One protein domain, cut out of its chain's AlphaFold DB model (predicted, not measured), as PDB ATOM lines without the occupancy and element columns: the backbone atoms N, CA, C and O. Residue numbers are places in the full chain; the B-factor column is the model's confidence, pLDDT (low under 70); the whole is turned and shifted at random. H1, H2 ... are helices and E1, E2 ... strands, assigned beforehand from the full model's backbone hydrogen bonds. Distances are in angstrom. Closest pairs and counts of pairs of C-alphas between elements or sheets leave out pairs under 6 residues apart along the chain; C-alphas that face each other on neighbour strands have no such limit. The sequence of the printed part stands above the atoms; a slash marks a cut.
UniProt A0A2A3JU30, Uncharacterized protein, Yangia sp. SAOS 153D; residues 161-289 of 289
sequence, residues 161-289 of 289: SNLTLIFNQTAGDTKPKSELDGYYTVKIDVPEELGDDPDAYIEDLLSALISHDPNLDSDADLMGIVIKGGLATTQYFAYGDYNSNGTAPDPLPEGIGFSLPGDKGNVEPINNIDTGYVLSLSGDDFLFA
ATOM      1  N   SER A 161     -40.381 -17.645 -37.702       89.94
ATOM      2  CA  SER A 161     -41.738 -17.694 -38.256       89.94
ATOM      3  C   SER A 161     -41.803 -17.249 -39.708       89.94
ATOM      4  O   SER A 161     -42.710 -17.654 -40.432       89.94
ATOM      5  N   ASN A 162     -40.859 -16.418 -40.155       89.81
ATOM      6  CA  ASN A 162     -40.677 -16.150 -41.572       89.81
ATOM      7  C   ASN A 162     -39.233 -15.820 -41.931       89.81
ATOM      8  O   ASN A 162     -38.493 -15.223 -41.144       89.81
ATOM      9  N   LEU A 163     -38.906 -16.173 -43.168       94.00
ATOM     10  CA  LEU A 163     -37.697 -15.794 -43.875       94.00
ATOM     11  C   LEU A 163     -38.084 -14.960 -45.096       94.00
ATOM     12  O   LEU A 163     -39.099 -15.222 -45.739       94.00
ATOM     13  N   THR A 164     -37.296 -13.944 -45.428       94.00
ATOM     14  CA  THR A 164     -37.349 -13.310 -46.754       94.00
ATOM     15  C   THR A 164     -35.992 -13.473 -47.413       94.00
ATOM     16  O   THR A 164     -35.021 -12.877 -46.957       94.00
ATOM     17  N   LEU A 165     -35.936 -14.298 -48.451       94.81
ATOM     18  CA  LEU A 165     -34.741 -14.603 -49.221       94.81
ATOM     19  C   LEU A 165     -34.570 -13.546 -50.310       94.81
ATOM     20  O   LEU A 165     -35.550 -13.153 -50.952       94.81
ATOM     21  N   ILE A 166     -33.340 -13.072 -50.496       93.50
ATOM     22  CA  ILE A 166     -33.005 -12.002 -51.438       93.50
ATOM     23  C   ILE A 166     -31.992 -12.544 -52.441       93.50
ATOM     24  O   ILE A 166     -30.834 -12.774 -52.096       93.50
ATOM     25  N   PHE A 167     -32.425 -12.720 -53.684       93.50
ATOM     26  CA  PHE A 167     -31.591 -13.228 -54.766       93.50
ATOM     27  C   PHE A 167     -31.080 -12.087 -55.646       93.50
ATOM     28  O   PHE A 167     -31.835 -11.177 -56.007       93.50
ATOM     29  N   ASN A 168     -29.807 -12.159 -56.034       90.50
ATOM     30  CA  ASN A 168     -29.166 -11.254 -56.987       90.50
ATOM     31  C   ASN A 168     -29.555 -11.617 -58.428       90.50
ATOM     32  O   ASN A 168     -28.734 -12.044 -59.240       90.50
ATOM     33  N   GLN A 169     -30.838 -11.484 -58.746       87.50
ATOM     34  CA  GLN A 169     -31.348 -11.761 -60.081       87.50
ATOM     35  C   GLN A 169     -32.480 -10.807 -60.452       87.50
ATOM     36  O   GLN A 169     -33.265 -10.373 -59.619       87.50
ATOM     37  N   THR A 170     -32.597 -10.521 -61.750       83.88
ATOM     38  CA  THR A 170     -33.705  -9.723 -62.309       83.88
ATOM     39  C   THR A 170     -34.820 -10.579 -62.906       83.88
ATOM     40  O   THR A 170     -35.863 -10.058 -63.301       83.88
ATOM     41  N   ALA A 171     -34.580 -11.882 -63.082       81.88
ATOM     42  CA  ALA A 171     -35.613 -12.810 -63.519       81.88
ATOM     43  C   ALA A 171     -36.659 -12.941 -62.404       81.88
ATOM     44  O   ALA A 171     -36.311 -13.014 -61.230       81.88
ATOM     45  N   GLY A 172     -37.941 -12.899 -62.764       78.44
ATOM     46  CA  GLY A 172     -39.028 -12.947 -61.787       78.44
ATOM     47  C   GLY A 172     -39.331 -11.634 -61.065       78.44
ATOM     48  O   GLY A 172     -40.424 -11.542 -60.519       78.44
ATOM     49  N   ASP A 173     -38.451 -10.621 -61.101       81.69
ATOM     50  CA  ASP A 173     -38.699  -9.308 -60.475       81.69
ATOM     51  C   ASP A 173     -39.992  -8.700 -61.050       81.69
ATOM     52  O   ASP A 173     -40.119  -8.387 -62.244       81.69
ATOM     53  N   THR A 174     -40.997  -8.613 -60.182       73.69
ATOM     54  CA  THR A 174     -42.364  -8.220 -60.528       73.69
ATOM     55  C   THR A 174     -42.584  -6.718 -60.408       73.69
ATOM     56  O   THR A 174     -43.673  -6.223 -60.744       73.69
ATOM     57  N   LYS A 175     -41.567  -5.958 -59.976       70.75
ATOM     58  CA  LYS A 175     -41.668  -4.506 -59.854       70.75
ATOM     59  C   LYS A 175     -41.855  -3.858 -61.228       70.75
ATOM     60  O   LYS A 175     -41.411  -4.363 -62.266       70.75
ATOM     61  N   PRO A 176     -42.554  -2.708 -61.295       60.94
ATOM     62  CA  PRO A 176     -42.661  -1.953 -62.535       60.94
ATOM     63  C   PRO A 176     -41.271  -1.695 -63.123       60.94
ATOM     64  O   PRO A 176     -40.353  -1.350 -62.399       60.94
ATOM     65  N   LYS A 177     -41.111  -1.762 -64.451       56.38
ATOM     66  CA  LYS A 177     -39.802  -1.625 -65.128       56.38
ATOM     67  C   LYS A 177     -38.982  -0.373 -64.743       56.38
ATOM     68  O   LYS A 177     -37.770  -0.350 -64.920       56.38
ATOM     69  N   SER A 178     -39.640   0.695 -64.288       56.97
ATOM     70  CA  SER A 178     -39.008   1.929 -63.794       56.97
ATOM     71  C   SER A 178     -38.504   1.853 -62.346       56.97
ATOM     72  O   SER A 178     -37.884   2.805 -61.883       56.97
ATOM     73  N   GLU A 179     -38.816   0.765 -61.650       65.88
ATOM     74  CA  GLU A 179     -38.643   0.509 -60.218       65.88
ATOM     75  C   GLU A 179     -38.032  -0.879 -59.953       65.88
ATOM     76  O   GLU A 179     -38.008  -1.288 -58.798       65.88
ATOM     77  N   LEU A 180     -37.552  -1.584 -60.994       66.94
ATOM     78  CA  LEU A 180     -36.784  -2.823 -60.824       66.94
ATOM     79  C   LEU A 180     -35.621  -2.510 -59.893       66.94
ATOM     80  O   LEU A 180     -34.785  -1.651 -60.204       66.94
ATOM     81  N   ASP A 181     -35.620  -3.161 -58.744       72.69
ATOM     82  CA  ASP A 181     -34.587  -2.983 -57.736       72.69
ATOM     83  C   ASP A 181     -33.367  -3.856 -58.022       72.69
ATOM     84  O   ASP A 181     -32.306  -3.614 -57.449       72.69
ATOM     85  N   GLY A 182     -33.495  -4.786 -58.973       83.00
ATOM     86  CA  GLY A 182     -32.426  -5.689 -59.368       83.00
ATOM     87  C   GLY A 182     -32.397  -6.977 -58.557       83.00
ATOM     88  O   GLY A 182     -31.440  -7.731 -58.712       83.00
ATOM     89  N   TYR A 183     -33.413  -7.217 -57.725       88.31
ATOM     90  CA  TYR A 183     -33.484  -8.369 -56.845       88.31
ATOM     91  C   TYR A 183     -34.770  -9.151 -57.089       88.31
ATOM     92  O   TYR A 183     -35.811  -8.587 -57.417       88.31
ATOM     93  N   TYR A 184     -34.700 -10.458 -56.863       91.44
ATOM     94  CA  TYR A 184     -35.887 -11.291 -56.739       91.44
ATOM     95  C   TYR A 184     -36.023 -11.723 -55.289       91.44
ATOM     96  O   TYR A 184     -35.076 -12.228 -54.684       91.44
ATOM     97  N   THR A 185     -37.189 -11.472 -54.707       92.25
ATOM     98  CA  THR A 185     -37.397 -11.595 -53.266       92.25
ATOM     99  C   THR A 185     -38.516 -12.577 -52.949       92.25
ATOM    100  O   THR A 185     -39.657 -12.430 -53.391       92.25
ATOM    101  N   VAL A 186     -38.188 -13.589 -52.148       93.00
ATOM    102  CA  VAL A 186     -39.093 -14.692 -51.808       93.00
ATOM    103  C   VAL A 186     -39.356 -14.681 -50.311       93.00
ATOM    104  O   VAL A 186     -38.443 -14.876 -49.514       93.00
ATOM    105  N   LYS A 187     -40.610 -14.489 -49.902       93.38
ATOM    106  CA  LYS A 187     -41.007 -14.656 -48.498       93.38
ATOM    107  C   LYS A 187     -41.477 -16.079 -48.238       93.38
ATOM    108  O   LYS A 187     -42.357 -16.572 -48.929       93.38
ATOM    109  N   ILE A 188     -40.962 -16.706 -47.192       94.25
ATOM    110  CA  ILE A 188     -41.359 -18.045 -46.764       94.25
ATOM    111  C   ILE A 188     -41.856 -17.954 -45.329       94.25
ATOM    112  O   ILE A 188     -41.119 -17.536 -44.437       94.25
ATOM    113  N   ASP A 189     -43.112 -18.330 -45.104       93.62
ATOM    114  CA  ASP A 189     -43.614 -18.586 -43.756       93.62
ATOM    115  C   ASP A 189     -43.188 -20.005 -43.357       93.62
ATOM    116  O   ASP A 189     -43.601 -20.978 -43.994       93.62
ATOM    117  N   VAL A 190     -42.324 -20.107 -42.344       92.69
ATOM    118  CA  VAL A 190     -41.692 -21.370 -41.938       92.69
ATOM    119  C   VAL A 190     -42.430 -22.010 -40.753       92.69
ATOM    120  O   VAL A 190     -42.924 -21.291 -39.876       92.69
ATOM    121  N   PRO A 191     -42.545 -23.350 -40.715       92.19
ATOM    122  CA  PRO A 191     -43.149 -24.066 -39.598       92.19
ATOM    123  C   PRO A 191     -42.244 -24.030 -38.355       92.19
ATOM    124  O   PRO A 191     -41.019 -24.034 -38.468       92.19
ATOM    125  N   GLU A 192     -42.846 -24.025 -37.160       89.62
ATOM    126  CA  GLU A 192     -42.113 -23.951 -35.882       89.62
ATOM    127  C   GLU A 192     -41.161 -25.141 -35.681       89.62
ATOM    128  O   GLU A 192     -40.194 -25.030 -34.930       89.62
ATOM    129  N   GLU A 193     -41.440 -26.268 -36.338       89.81
ATOM    130  CA  GLU A 193     -40.667 -27.507 -36.310       89.81
ATOM    131  C   GLU A 193     -39.251 -27.374 -36.887       89.81
ATOM    132  O   GLU A 193     -38.402 -28.189 -36.534       89.81
ATOM    133  N   LEU A 194     -38.981 -26.364 -37.724       88.75
ATOM    134  CA  LEU A 194     -37.628 -26.097 -38.236       88.75
ATOM    135  C   LEU A 194     -36.707 -25.432 -37.214       88.75
ATOM    136  O   LEU A 194     -35.501 -25.373 -37.424       88.75
ATOM    137  N   GLY A 195     -37.260 -24.974 -36.090       89.94
ATOM    138  CA  GLY A 195     -36.480 -24.420 -34.994       89.94
ATOM    139  C   GLY A 195     -36.108 -22.953 -35.188       89.94
ATOM    140  O   GLY A 195     -36.873 -22.141 -35.719       89.94
ATOM    141  N   ASP A 196     -34.963 -22.596 -34.630       91.12
ATOM    142  CA  ASP A 196     -34.503 -21.231 -34.400       91.12
ATOM    143  C   ASP A 196     -33.173 -20.897 -35.086       91.12
ATOM    144  O   ASP A 196     -32.727 -19.752 -35.004       91.12
ATOM    145  N   ASP A 197     -32.591 -21.843 -35.813       91.25
ATOM    146  CA  ASP A 197     -31.320 -21.678 -36.509       91.25
ATOM    147  C   ASP A 197     -31.460 -22.073 -37.994       91.25
ATOM    148  O   ASP A 197     -31.671 -23.255 -38.290       91.25
ATOM    149  N   PRO A 198     -31.402 -21.113 -38.941       92.19
ATOM    150  CA  PRO A 198     -31.459 -21.418 -40.364       92.19
ATOM    151  C   PRO A 198     -30.268 -22.218 -40.884       92.19
ATOM    152  O   PRO A 198     -30.453 -22.920 -41.876       92.19
ATOM    153  N   ASP A 199     -29.096 -22.182 -40.240       90.19
ATOM    154  CA  ASP A 199     -27.924 -22.939 -40.708       90.19
ATOM    155  C   ASP A 199     -28.199 -24.452 -40.717       90.19
ATOM    156  O   ASP A 199     -27.619 -25.205 -41.497       90.19
ATOM    157  N   ALA A 200     -29.177 -24.905 -39.926       87.81
ATOM    158  CA  ALA A 200     -29.620 -26.293 -39.891       87.81
ATOM    159  C   ALA A 200     -30.450 -26.741 -41.111       87.81
ATOM    160  O   ALA A 200     -30.658 -27.942 -41.273       87.81
ATOM    161  N   TYR A 201     -30.983 -25.821 -41.927       89.69
ATOM    162  CA  TYR A 201     -31.926 -26.176 -43.000       89.69
ATOM    163  C   TYR A 201     -31.872 -25.301 -44.261       89.69
ATOM    164  O   TYR A 201     -32.595 -25.587 -45.217       89.69
ATOM    165  N   ILE A 202     -31.076 -24.227 -44.293       92.12
ATOM    166  CA  ILE A 202     -31.092 -23.244 -45.387       92.12
ATOM    167  C   ILE A 202     -30.693 -23.851 -46.738       92.12
ATOM    168  O   ILE A 202     -31.340 -23.549 -47.738       92.12
ATOM    169  N   GLU A 203     -29.713 -24.757 -46.767       89.25
ATOM    170  CA  GLU A 203     -29.245 -25.433 -47.988       89.25
ATOM    171  C   GLU A 203     -30.342 -26.298 -48.620       89.25
ATOM    172  O   GLU A 203     -30.692 -26.152 -49.796       89.25
ATOM    173  N   ASP A 204     -30.952 -27.164 -47.810       89.88
ATOM    174  CA  ASP A 204     -32.032 -28.042 -48.251       89.88
ATOM    175  C   ASP A 204     -33.265 -27.222 -48.668       89.88
ATOM    176  O   ASP A 204     -33.928 -27.531 -49.665       89.88
ATOM    177  N   LEU A 205     -33.550 -26.128 -47.947       92.88
ATOM    178  CA  LEU A 205     -34.628 -25.201 -48.276       92.88
ATOM    179  C   LEU A 205     -34.388 -24.516 -49.625       92.88
ATOM    180  O   LEU A 205     -35.323 -24.415 -50.422       92.88
ATOM    181  N   LEU A 206     -33.162 -24.058 -49.891       93.12
ATOM    182  CA  LEU A 206     -32.776 -23.431 -51.156       93.12
ATOM    183  C   LEU A 206     -32.890 -24.407 -52.320       93.12
ATOM    184  O   LEU A 206     -33.527 -24.084 -53.323       93.12
ATOM    185  N   SER A 207     -32.350 -25.616 -52.169       90.81
ATOM    186  CA  SER A 207     -32.437 -26.675 -53.178       90.81
ATOM    187  C   SER A 207     -33.895 -27.004 -53.538       90.81
ATOM    188  O   SER A 207     -34.277 -27.056 -54.717       90.81
ATOM    189  N   ALA A 208     -34.751 -27.141 -52.521       91.81
ATOM    190  CA  ALA A 208     -36.173 -27.400 -52.713       91.81
ATOM    191  C   ALA A 208     -36.905 -26.204 -53.346       91.81
ATOM    192  O   ALA A 208     -37.752 -26.393 -54.223       91.81
ATOM    193  N   LEU A 209     -36.575 -24.976 -52.935       94.38
ATOM    194  CA  LEU A 209     -37.189 -23.758 -53.458       94.38
ATOM    195  C   LEU A 209     -36.830 -23.529 -54.929       94.38
ATOM    196  O   LEU A 209     -37.731 -23.269 -55.721       94.38
ATOM    197  N   ILE A 210     -35.556 -23.664 -55.306       93.50
ATOM    198  CA  ILE A 210     -35.088 -23.533 -56.698       93.50
ATOM    199  C   ILE A 210     -35.785 -24.563 -57.595       93.50
ATOM    200  O   ILE A 210     -36.186 -24.263 -58.716       93.50
ATOM    201  N   SER A 211     -36.001 -25.776 -57.084       91.25
ATOM    202  CA  SER A 211     -36.742 -26.815 -57.806       91.25
ATOM    203  C   SER A 211     -38.241 -26.503 -57.953       91.25
ATOM    204  O   SER A 211     -38.895 -27.029 -58.859       91.25
ATOM    205  N   HIS A 212     -38.803 -25.683 -57.059       92.81
ATOM    206  CA  HIS A 212     -40.227 -25.357 -57.008       92.81
ATOM    207  C   HIS A 212     -40.594 -24.074 -57.768       92.81
ATOM    208  O   HIS A 212     -41.578 -24.072 -58.513       92.81
ATOM    209  N   ASP A 213     -39.856 -22.982 -57.556       93.25
ATOM    210  CA  ASP A 213     -40.160 -21.665 -58.118       93.25
ATOM    211  C   ASP A 213     -39.596 -21.546 -59.544       93.25
ATOM    212  O   ASP A 213     -38.383 -21.449 -59.727       93.25
ATOM    213  N   PRO A 214     -40.451 -21.489 -60.583       92.44
ATOM    214  CA  PRO A 214     -39.999 -21.420 -61.971       92.44
ATOM    215  C   PRO A 214     -39.312 -20.095 -62.345       92.44
ATOM    216  O   PRO A 214     -38.873 -19.960 -63.487       92.44
ATOM    217  N   ASN A 215     -39.286 -19.103 -61.449       92.75
ATOM    218  CA  ASN A 215     -38.592 -17.835 -61.662       92.75
ATOM    219  C   ASN A 215     -37.171 -17.809 -61.077       92.75
ATOM    220  O   ASN A 215     -36.449 -16.845 -61.334       92.75
ATOM    221  N   LEU A 216     -36.780 -18.815 -60.289       92.06
ATOM    222  CA  LEU A 216     -35.401 -18.981 -59.836       92.06
ATOM    223  C   LEU A 216     -34.613 -19.761 -60.887       92.06
ATOM    224  O   LEU A 216     -35.049 -20.812 -61.361       92.06
ATOM    225  N   ASP A 217     -33.448 -19.237 -61.252       87.75
ATOM    226  CA  ASP A 217     -32.496 -19.979 -62.070       87.75
ATOM    227  C   ASP A 217     -31.874 -21.128 -61.250       87.75
ATOM    228  O   ASP A 217     -31.827 -21.094 -60.020       87.75
ATOM    229  N   SER A 218     -31.379 -22.174 -61.922       85.50
ATOM    230  CA  SER A 218     -30.748 -23.322 -61.241       85.50
ATOM    231  C   SER A 218     -29.486 -22.949 -60.459       85.50
ATOM    232  O   SER A 218     -29.056 -23.703 -59.596       85.50
ATOM    233  N   ASP A 219     -28.879 -21.820 -60.812       81.69
ATOM    234  CA  ASP A 219     -27.723 -21.197 -60.175       81.69
ATOM    235  C   ASP A 219     -28.098 -19.852 -59.525       81.69
ATOM    236  O   ASP A 219     -27.264 -18.951 -59.441       81.69
ATOM    237  N   ALA A 220     -29.359 -19.699 -59.093       87.56
ATOM    238  CA  ALA A 220     -29.836 -18.485 -58.443       87.56
ATOM    239  C   ALA A 220     -28.958 -18.107 -57.242       87.56
ATOM    240  O   ALA A 220     -28.771 -18.871 -56.298       87.56
ATOM    241  N   ASP A 221     -28.454 -16.880 -57.286       90.44
ATOM    242  CA  ASP A 221     -27.450 -16.374 -56.363       90.44
ATOM    243  C   ASP A 221     -28.111 -15.727 -55.133       90.44
ATOM    244  O   ASP A 221     -28.589 -14.587 -55.200       90.44
ATOM    245  N   LEU A 222     -28.208 -16.465 -54.018       93.75
ATOM    246  CA  LEU A 222     -28.765 -15.948 -52.765       93.75
ATOM    247  C   LEU A 222     -27.758 -15.004 -52.092       93.75
ATOM    248  O   LEU A 222     -26.712 -15.429 -51.618       93.75
ATOM    249  N   MET A 223     -28.117 -13.726 -51.949       93.69
ATOM    250  CA  MET A 223     -27.271 -12.748 -51.252       93.69
ATOM    251  C   MET A 223     -27.384 -12.820 -49.733       93.69
ATOM    252  O   MET A 223     -26.495 -12.377 -49.010       93.69
ATOM    253  N   GLY A 224     -28.539 -13.245 -49.236       94.19
ATOM    254  CA  GLY A 224     -28.823 -13.275 -47.812       94.19
ATOM    255  C   GLY A 224     -30.305 -13.367 -47.512       94.19
ATOM    256  O   GLY A 224     -31.159 -13.354 -48.407       94.19
ATOM    257  N   ILE A 225     -30.606 -13.420 -46.220       94.88
ATOM    258  CA  ILE A 225     -31.960 -13.612 -45.717       94.88
ATOM    259  C   ILE A 225     -32.307 -12.578 -44.656       94.88
ATOM    260  O   ILE A 225     -31.483 -12.129 -43.861       94.88
ATOM    261  N   VAL A 226     -33.576 -12.188 -44.643       94.06
ATOM    262  CA  VAL A 226     -34.177 -11.449 -43.540       94.06
ATOM    263  C   VAL A 226     -34.885 -12.442 -42.636       94.06
ATOM    264  O   VAL A 226     -35.790 -13.143 -43.088       94.06
ATOM    265  N   ILE A 227     -34.509 -12.466 -41.361       92.88
ATOM    266  CA  ILE A 227     -35.010 -13.431 -40.382       92.88
ATOM    267  C   ILE A 227     -35.968 -12.744 -39.414       92.88
ATOM    268  O   ILE A 227     -35.690 -11.665 -38.869       92.88
ATOM    269  N   LYS A 228     -37.104 -13.400 -39.164       89.81
ATOM    270  CA  LYS A 228     -38.065 -13.004 -38.138       89.81
ATOM    271  C   LYS A 228     -38.468 -14.196 -37.273       89.81
ATOM    272  O   LYS A 228     -39.214 -15.064 -37.713       89.81
ATOM    273  N   GLY A 229     -38.063 -14.165 -36.001       84.62
ATOM    274  CA  GLY A 229     -38.548 -15.062 -34.944       84.62
ATOM    275  C   GLY A 229     -39.383 -14.317 -33.902       84.62
ATOM    276  O   GLY A 229     -38.897 -13.391 -33.250       84.62
ATOM    277  N   GLY A 230     -40.663 -14.676 -33.767       80.06
ATOM    278  CA  GLY A 230     -41.604 -14.123 -32.778       80.06
ATOM    279  C   GLY A 230     -41.506 -12.603 -32.520       80.06
ATOM    280  O   GLY A 230     -41.867 -11.782 -33.367       80.06
ATOM    281  N   LEU A 231     -41.064 -12.208 -31.321       81.62
ATOM    282  CA  LEU A 231     -40.896 -10.807 -30.896       81.62
ATOM    283  C   LEU A 231     -39.480 -10.245 -31.114       81.62
ATOM    284  O   LEU A 231     -39.259  -9.074 -30.810       81.62
ATOM    285  N   ALA A 232     -38.534 -11.041 -31.620       84.00
ATOM    286  CA  ALA A 232     -37.174 -10.584 -31.890       84.00
ATOM    287  C   ALA A 232     -37.151  -9.504 -32.983       84.00
ATOM    288  O   ALA A 232     -38.048  -9.441 -33.833       84.00
ATOM    289  N   THR A 233     -36.132  -8.648 -32.965       86.19
ATOM    290  CA  THR A 233     -35.910  -7.653 -34.015       86.19
ATOM    291  C   THR A 233     -35.703  -8.355 -35.354       86.19
ATOM    292  O   THR A 233     -34.934  -9.304 -35.448       86.19
ATOM    293  N   THR A 234     -36.395  -7.882 -36.389       89.56
ATOM    294  CA  THR A 234     -36.201  -8.361 -37.763       89.56
ATOM    295  C   THR A 234     -34.848  -7.874 -38.266       89.56
ATOM    296  O   THR A 234     -34.593  -6.666 -38.235       89.56
ATOM    297  N   GLN A 235     -33.990  -8.787 -38.713       92.00
ATOM    298  CA  GLN A 235     -32.613  -8.486 -39.110       92.00
ATOM    299  C   GLN A 235     -32.261  -9.181 -40.426       92.00
ATOM    300  O   GLN A 235     -32.849 -10.206 -40.753       92.00
ATOM    301  N   TYR A 236     -31.346  -8.577 -41.182       93.44
ATOM    302  CA  TYR A 236     -30.785  -9.132 -42.410       93.44
ATOM    303  C   TYR A 236     -29.398  -9.703 -42.120       93.44
ATOM    304  O   TYR A 236     -28.657  -9.114 -41.330       93.44
ATOM    305  N   PHE A 237     -29.084 -10.818 -42.763       94.81
ATOM    306  CA  PHE A 237     -27.797 -11.498 -42.701       94.81
ATOM    307  C   PHE A 237     -27.420 -11.866 -44.125       94.81
ATOM    308  O   PHE A 237     -28.249 -12.407 -44.868       94.81
ATOM    309  N   ALA A 238     -26.204 -11.511 -44.518       93.56
ATOM    310  CA  ALA A 238     -25.632 -12.012 -45.750       93.56
ATOM    311  C   ALA A 238     -25.384 -13.524 -45.628       93.56
ATOM    312  O   ALA A 238     -25.333 -14.062 -44.527       93.56
ATOM    313  N   TYR A 239     -25.273 -14.209 -46.761       92.50
ATOM    314  CA  TYR A 239     -25.160 -15.667 -46.806       92.50
ATOM    315  C   TYR A 239     -24.017 -16.103 -47.726       92.50
ATOM    316  O   TYR A 239     -23.752 -15.437 -48.735       92.50
ATOM    317  N   GLY A 240     -23.339 -17.198 -47.369       87.12
ATOM    318  CA  GLY A 240     -22.242 -17.765 -48.151       87.12
ATOM    319  C   GLY A 240     -21.139 -16.744 -48.443       87.12
ATOM    320  O   GLY A 240     -20.678 -16.026 -47.558       87.12
ATOM    321  N   ASP A 241     -20.748 -16.612 -49.713       86.25
ATOM    322  CA  ASP A 241     -19.686 -15.691 -50.149       86.25
ATOM    323  C   ASP A 241     -19.984 -14.203 -49.871       86.25
ATOM    324  O   ASP A 241     -19.067 -13.371 -49.854       86.25
ATOM    325  N   TYR A 242     -21.252 -13.840 -49.646       87.94
ATOM    326  CA  TYR A 242     -21.638 -12.484 -49.250       87.94
ATOM    327  C   TYR A 242     -21.450 -12.233 -47.754       87.94
ATOM    328  O   TYR A 242     -21.332 -11.070 -47.347       87.94
ATOM    329  N   ASN A 243     -21.397 -13.289 -46.940       90.06
ATOM    330  CA  ASN A 243     -21.191 -13.173 -45.510       90.06
ATOM    331  C   ASN A 243     -19.706 -13.015 -45.169       90.06
ATOM    332  O   ASN A 243     -18.887 -13.917 -45.322       90.06
ATOM    333  N   SER A 244     -19.343 -11.839 -44.660       88.19
ATOM    334  CA  SER A 244     -17.963 -11.535 -44.254       88.19
ATOM    335  C   SER A 244     -17.804 -11.267 -42.757       88.19
ATOM    336  O   SER A 244     -16.683 -11.048 -42.285       88.19
ATOM    337  N   ASN A 245     -18.906 -11.259 -42.008       87.94
ATOM    338  CA  ASN A 245     -18.964 -10.931 -40.584       87.94
ATOM    339  C   ASN A 245     -19.565 -12.071 -39.731       87.94
ATOM    340  O   ASN A 245     -19.654 -11.899 -38.511       87.94
ATOM    341  N   GLY A 246     -19.891 -13.218 -40.339       88.50
ATOM    342  CA  GLY A 246     -20.443 -14.404 -39.684       88.50
ATOM    343  C   GLY A 246     -21.867 -14.146 -39.205       88.50
ATOM    344  O   GLY A 246     -22.655 -13.499 -39.880       88.50
ATOM    345  N   THR A 247     -22.173 -14.543 -37.975       91.94
ATOM    346  CA  THR A 247     -23.510 -14.402 -37.373       91.94
ATOM    347  C   THR A 247     -23.910 -12.969 -36.979       91.94
ATOM    348  O   THR A 247     -24.910 -12.745 -36.288       91.94
ATOM    349  N   ALA A 248     -23.123 -11.956 -37.352       92.06
ATOM    350  CA  ALA A 248     -23.433 -10.563 -37.053       92.06
ATOM    351  C   ALA A 248     -24.386  -9.977 -38.112       92.06
ATOM    352  O   ALA A 248     -24.146 -10.139 -39.300       92.06
ATOM    353  N   PRO A 249     -25.420  -9.210 -37.719       92.25
ATOM    354  CA  PRO A 249     -26.391  -8.665 -38.664       92.25
ATOM    355  C   PRO A 249     -25.757  -7.679 -39.652       92.25
ATOM    356  O   PRO A 249     -24.961  -6.816 -39.263       92.25
ATOM    357  N   ASP A 250     -26.212  -7.738 -40.899       93.19
ATOM    358  CA  ASP A 250     -25.748  -6.918 -42.013       93.19
ATOM    359  C   ASP A 250     -26.698  -5.760 -42.349       93.19
ATOM    360  O   ASP A 250     -27.897  -5.780 -42.036       93.19
ATOM    361  N   PRO A 251     -26.192  -4.703 -43.012       90.19
ATOM    362  CA  PRO A 251     -27.057  -3.714 -43.635       90.19
ATOM    363  C   PRO A 251     -27.813  -4.331 -44.819       90.19
ATOM    364  O   PRO A 251     -27.226  -5.037 -45.634       90.19
ATOM    365  N   LEU A 252     -29.102  -4.002 -44.958       87.88
ATOM    366  CA  LEU A 252     -29.865  -4.363 -46.156       87.88
ATOM    367  C   LEU A 252     -29.175  -3.842 -47.432       87.88
ATOM    368  O   LEU A 252     -28.677  -2.708 -47.415       87.88
ATOM    369  N   PRO A 253     -29.226  -4.598 -48.546       86.12
ATOM    370  CA  PRO A 253     -28.734  -4.131 -49.835       86.12
ATOM    371  C   PRO A 253     -29.367  -2.797 -50.249       86.12
ATOM    372  O   PRO A 253     -30.574  -2.572 -50.100       86.12
ATOM    373  N   GLU A 254     -28.551  -1.890 -50.793       82.75
ATOM    374  CA  GLU A 254     -29.064  -0.634 -51.335       82.75
ATOM    375  C   GLU A 254     -30.011  -0.914 -52.512       82.75
ATOM    376  O   GLU A 254     -29.737  -1.743 -53.378       82.75
ATOM    377  N   GLY A 255     -31.130  -0.188 -52.560       77.25
ATOM    378  CA  GLY A 255     -32.066  -0.243 -53.686       77.25
ATOM    379  C   GLY A 255     -33.208  -1.252 -53.560       77.25
ATOM    380  O   GLY A 255     -34.189  -1.058 -54.263       77.25
ATOM    381  N   ILE A 256     -33.171  -2.199 -52.608       78.06
ATOM    382  CA  ILE A 256     -34.147  -3.309 -52.437       78.06
ATOM    383  C   ILE A 256     -35.621  -2.887 -52.235       78.06
ATOM    384  O   ILE A 256     -36.567  -3.676 -52.214       78.06
ATOM    385  N   GLY A 257     -35.855  -1.593 -52.039       74.19
ATOM    386  CA  GLY A 257     -37.187  -1.003 -51.994       74.19
ATOM    387  C   GLY A 257     -37.960  -1.251 -50.697       74.19
ATOM    388  O   GLY A 257     -38.925  -0.530 -50.452       74.19
ATOM    389  N   PHE A 258     -37.570  -2.191 -49.836       79.19
ATOM    390  CA  PHE A 258     -38.193  -2.389 -48.523       79.19
ATOM    391  C   PHE A 258     -37.278  -2.032 -47.348       79.19
ATOM    392  O   PHE A 258     -36.089  -1.762 -47.489       79.19
ATOM    393  N   SER A 259     -37.878  -1.991 -46.163       81.00
ATOM    394  CA  SER A 259     -37.265  -1.646 -44.889       81.00
ATOM    395  C   SER A 259     -37.574  -2.705 -43.832       81.00
ATOM    396  O   SER A 259     -38.642  -3.326 -43.836       81.00
ATOM    397  N   LEU A 260     -36.629  -2.898 -42.910       82.94
ATOM    398  CA  LEU A 260     -36.822  -3.766 -41.752       82.94
ATOM    399  C   LEU A 260     -37.705  -3.048 -40.730       82.94
ATOM    400  O   LEU A 260     -37.395  -1.918 -40.339       82.94
ATOM    401  N   PRO A 261     -38.768  -3.687 -40.230       77.06
ATOM    402  CA  PRO A 261     -39.734  -3.016 -39.373       77.06
ATOM    403  C   PRO A 261     -39.288  -2.985 -37.891       77.06
ATOM    404  O   PRO A 261     -40.043  -2.591 -36.995       77.06
ATOM    405  N   GLY A 262     -38.049  -3.409 -37.609       76.88
ATOM    406  CA  GLY A 262     -37.503  -3.559 -36.263       76.88
ATOM    407  C   GLY A 262     -38.206  -4.676 -35.488       76.88
ATOM    408  O   GLY A 262     -38.394  -5.782 -35.996       76.88
ATOM    409  N   ASP A 263     -38.616  -4.383 -34.252       73.06
ATOM    410  CA  ASP A 263     -39.227  -5.356 -33.327       73.06
ATOM    411  C   ASP A 263     -40.669  -5.743 -33.696       73.06
ATOM    412  O   ASP A 263     -41.272  -6.613 -33.063       73.06
ATOM    413  N   LYS A 264     -41.275  -5.079 -34.687       60.47
ATOM    414  CA  LYS A 264     -42.707  -5.202 -34.977       60.47
ATOM    415  C   LYS A 264     -42.950  -5.655 -36.407       60.47
ATOM    416  O   LYS A 264     -42.697  -4.892 -37.313       60.47
ATOM    417  N   GLY A 265     -43.585  -6.808 -36.595       64.25
ATOM    418  CA  GLY A 265     -44.173  -7.180 -37.888       64.25
ATOM    419  C   GLY A 265     -43.189  -7.734 -38.921       64.25
ATOM    420  O   GLY A 265     -42.066  -8.094 -38.583       64.25
ATOM    421  N   ASN A 266     -43.676  -7.847 -40.158       65.75
ATOM    422  CA  ASN A 266     -42.962  -8.378 -41.323       65.75
ATOM    423  C   ASN A 266     -42.316  -7.237 -42.122       65.75
ATOM    424  O   ASN A 266     -42.680  -6.080 -41.928       65.75
ATOM    425  N   VAL A 267     -41.406  -7.568 -43.041       69.50
ATOM    426  CA  VAL A 267     -40.789  -6.625 -43.993       69.50
ATOM    427  C   VAL A 267     -41.822  -5.669 -44.618       69.50
ATOM    428  O   VAL A 267     -42.872  -6.108 -45.099       69.50
ATOM    429  N   GLU A 268     -41.519  -4.362 -44.623       62.28
ATOM    430  CA  GLU A 268     -42.399  -3.314 -45.162       62.28
ATOM    431  C   GLU A 268     -41.711  -2.458 -46.249       62.28
ATOM    432  O   GLU A 268     -40.597  -1.983 -46.034       62.28
ATOM    433  N   PRO A 269     -42.377  -2.158 -47.379       60.41
ATOM    434  CA  PRO A 269     -43.757  -2.511 -47.660       60.41
ATOM    435  C   PRO A 269     -43.833  -3.877 -48.371       60.41
ATOM    436  O   PRO A 269     -43.015  -4.196 -49.229       60.41
ATOM    437  N   ILE A 270     -44.829  -4.695 -48.014       62.47
ATOM    438  CA  ILE A 270     -44.973  -6.089 -48.495       62.47
ATOM    439  C   ILE A 270     -45.041  -6.179 -50.029       62.47
ATOM    440  O   ILE A 270     -44.642  -7.179 -50.604       62.47
ATOM    441  N   ASN A 271     -45.509  -5.130 -50.713       65.88
ATOM    442  CA  ASN A 271     -45.579  -5.081 -52.179       65.88
ATOM    443  C   ASN A 271     -44.209  -5.019 -52.877       65.88
ATOM    444  O   ASN A 271     -44.178  -4.917 -54.098       65.88
ATOM    445  N   ASN A 272     -43.119  -5.008 -52.111       74.44
ATOM    446  CA  ASN A 272     -41.757  -5.098 -52.619       74.44
ATOM    447  C   ASN A 272     -41.148  -6.494 -52.438       74.44
ATOM    448  O   ASN A 272     -39.951  -6.629 -52.663       74.44
ATOM    449  N   ILE A 273     -41.975  -7.466 -52.034       83.62
ATOM    450  CA  ILE A 273     -41.711  -8.903 -52.066       83.62
ATOM    451  C   ILE A 273     -42.337  -9.457 -53.350       83.62
ATOM    452  O   ILE A 273     -43.528  -9.230 -53.580       83.62
ATOM    453  N   ASP A 274     -41.565 -10.172 -54.164       87.38
ATOM    454  CA  ASP A 274     -42.013 -10.656 -55.480       87.38
ATOM    455  C   ASP A 274     -42.945 -11.859 -55.385       87.38
ATOM    456  O   ASP A 274     -43.963 -11.928 -56.079       87.38
ATOM    457  N   THR A 275     -42.629 -12.793 -54.490       90.94
ATOM    458  CA  THR A 275     -43.453 -13.979 -54.256       90.94
ATOM    459  C   THR A 275     -43.442 -14.399 -52.789       90.94
ATOM    460  O   THR A 275     -42.574 -14.012 -52.002       90.94
ATOM    461  N   GLY A 276     -44.441 -15.186 -52.402       91.88
ATOM    462  CA  GLY A 276     -44.591 -15.679 -51.043       91.88
ATOM    463  C   GLY A 276     -45.110 -17.107 -51.012       91.88
ATOM    464  O   GLY A 276     -46.083 -17.408 -51.699       91.88
ATOM    465  N   TYR A 277     -44.500 -17.940 -50.173       94.69
ATOM    466  CA  TYR A 277     -44.863 -19.338 -49.966       94.69
ATOM    467  C   TYR A 277     -45.127 -19.631 -48.492       94.69
ATOM    468  O   TYR A 277     -44.547 -19.009 -47.596       94.69
ATOM    469  N   VAL A 278     -45.980 -20.622 -48.245       94.12
ATOM    470  CA  VAL A 278     -46.096 -21.261 -46.929       94.12
ATOM    471  C   VAL A 278     -45.402 -22.613 -46.993       94.12
ATOM    472  O   VAL A 278     -45.744 -23.446 -47.834       94.12
ATOM    473  N   LEU A 279     -44.435 -22.831 -46.105       94.44
ATOM    474  CA  LEU A 279     -43.672 -24.069 -46.038       94.44
ATOM    475  C   LEU A 279     -44.346 -25.079 -45.105       94.44
ATOM    476  O   LEU A 279     -44.827 -24.744 -44.023       94.44
ATOM    477  N   SER A 280     -44.354 -26.343 -45.516       93.62
ATOM    478  CA  SER A 280     -44.768 -27.477 -44.688       93.62
ATOM    479  C   SER A 280     -43.810 -28.653 -44.868       93.62
ATOM    480  O   SER A 280     -43.147 -28.756 -45.898       93.62
ATOM    481  N   LEU A 281     -43.735 -29.529 -43.862       89.75
ATOM    482  CA  LEU A 281     -42.827 -30.680 -43.844       89.75
ATOM    483  C   LEU A 281     -43.582 -31.983 -44.135       89.75
ATOM    484  O   LEU A 281     -44.675 -32.207 -43.601       89.75
ATOM    485  N   SER A 282     -42.992 -32.866 -44.942       86.94
ATOM    486  CA  SER A 282     -43.487 -34.230 -45.158       86.94
ATOM    487  C   SER A 282     -42.346 -35.240 -45.072       86.94
ATOM    488  O   SER A 282     -41.696 -35.549 -46.061       86.94
ATOM    489  N   GLY A 283     -42.100 -35.764 -43.868       83.62
ATOM    490  CA  GLY A 283     -40.868 -36.515 -43.619       83.62
ATOM    491  C   GLY A 283     -39.682 -35.560 -43.692       83.62
ATOM    492  O   GLY A 283     -39.708 -34.542 -43.001       83.62
ATOM    493  N   ASP A 284     -38.725 -35.871 -44.560       75.88
ATOM    494  CA  ASP A 284     -37.533 -35.050 -44.797       75.88
ATOM    495  C   ASP A 284     -37.731 -34.056 -45.967       75.88
ATOM    496  O   ASP A 284     -36.824 -33.304 -46.302       75.88
ATOM    497  N   ASP A 285     -38.923 -34.023 -46.585       80.31
ATOM    498  CA  ASP A 285     -39.212 -33.175 -47.749       80.31
ATOM    499  C   ASP A 285     -39.843 -31.820 -47.376       80.31
ATOM    500  O   ASP A 285     -40.781 -31.736 -46.566       80.31
ATOM    501  N   PHE A 286     -39.414 -30.769 -48.084       90.56
ATOM    502  CA  PHE A 286     -40.025 -29.438 -48.082       90.56
ATOM    503  C   PHE A 286     -41.148 -29.310 -49.114       90.56
ATOM    504  O   PHE A 286     -40.957 -29.537 -50.310       90.56
ATOM    505  N   LEU A 287     -42.332 -28.886 -48.663       90.31
ATOM    506  CA  LEU A 287     -43.503 -28.661 -49.511       90.31
ATOM    507  C   LEU A 287     -43.952 -27.196 -49.449       90.31
ATOM    508  O   LEU A 287     -44.373 -26.718 -48.392       90.31
ATOM    509  N   PHE A 288     -43.926 -26.521 -50.598       93.25
ATOM    510  CA  PHE A 288     -44.364 -25.130 -50.764       93.25
ATOM    511  C   PHE A 288     -45.812 -25.048 -51.266       93.25
ATOM    512  O   PHE A 288     -46.213 -25.803 -52.163       93.25
ATOM    513  N   ALA A 289     -46.590 -24.127 -50.691       89.75
ATOM    514  CA  ALA A 289     -47.982 -23.836 -51.047       89.75
ATOM    515  C   ALA A 289     -48.231 -22.343 -51.291       89.75
ATOM    516  O   ALA A 289     -47.560 -21.515 -50.627       89.75
TER     517      ALA A 289
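AT A GLANCE: This is residues 161 to 289 of the 289 residues of an uncharacterized protein of Yangia sp. SAOS 153D (UniProt A0A2A3JU30). Little of it is regular: one strongly twisted mixed sheet, E4 E3 E1 E2 E5 E6, has long loops, and H1 packs on it near E6. The 129 printed residues, mixed in class with 48 in named elements, run E1 E2 H1 E3 E4 E5 E6. It is compact, radius of gyration of the C-alphas 13.9 A, spanning 43 by 32 by 27 A.

IN THESE COORDINATES: E1, residues 161 to 167, begins at C-alpha (-41.738, -17.694, -38.256). E2 is 184 to 189, H1 202 to 212, E3 222 to 229, E4 235 to 238, E5 275 to 282, 22.2 A long, and E6 285 to 288, ending at C-alpha (-44.364, -25.130, -50.764).

HOW THE PARTS SIT: Hairpin E1 and E2 has N 165 and O 186 2.8 A apart, within hydrogen-bond range. E2, H1, E3 form a split strand-helix-strand unit, two same-way strands with E1 between, its crossover right-handed. H1 is on the sheet, the closest C-alphas of H1 and E6 being Ala 208 and Phe 286, 6.4 A; its O i to N i+4 pairs are all within range.

THE WHOLE: The printed part has no cut. Links E1 to E2, E2 to H1 and E4 to E5 are long. Residues 176 to 180 and 264 to 271 have pLDDT under 70.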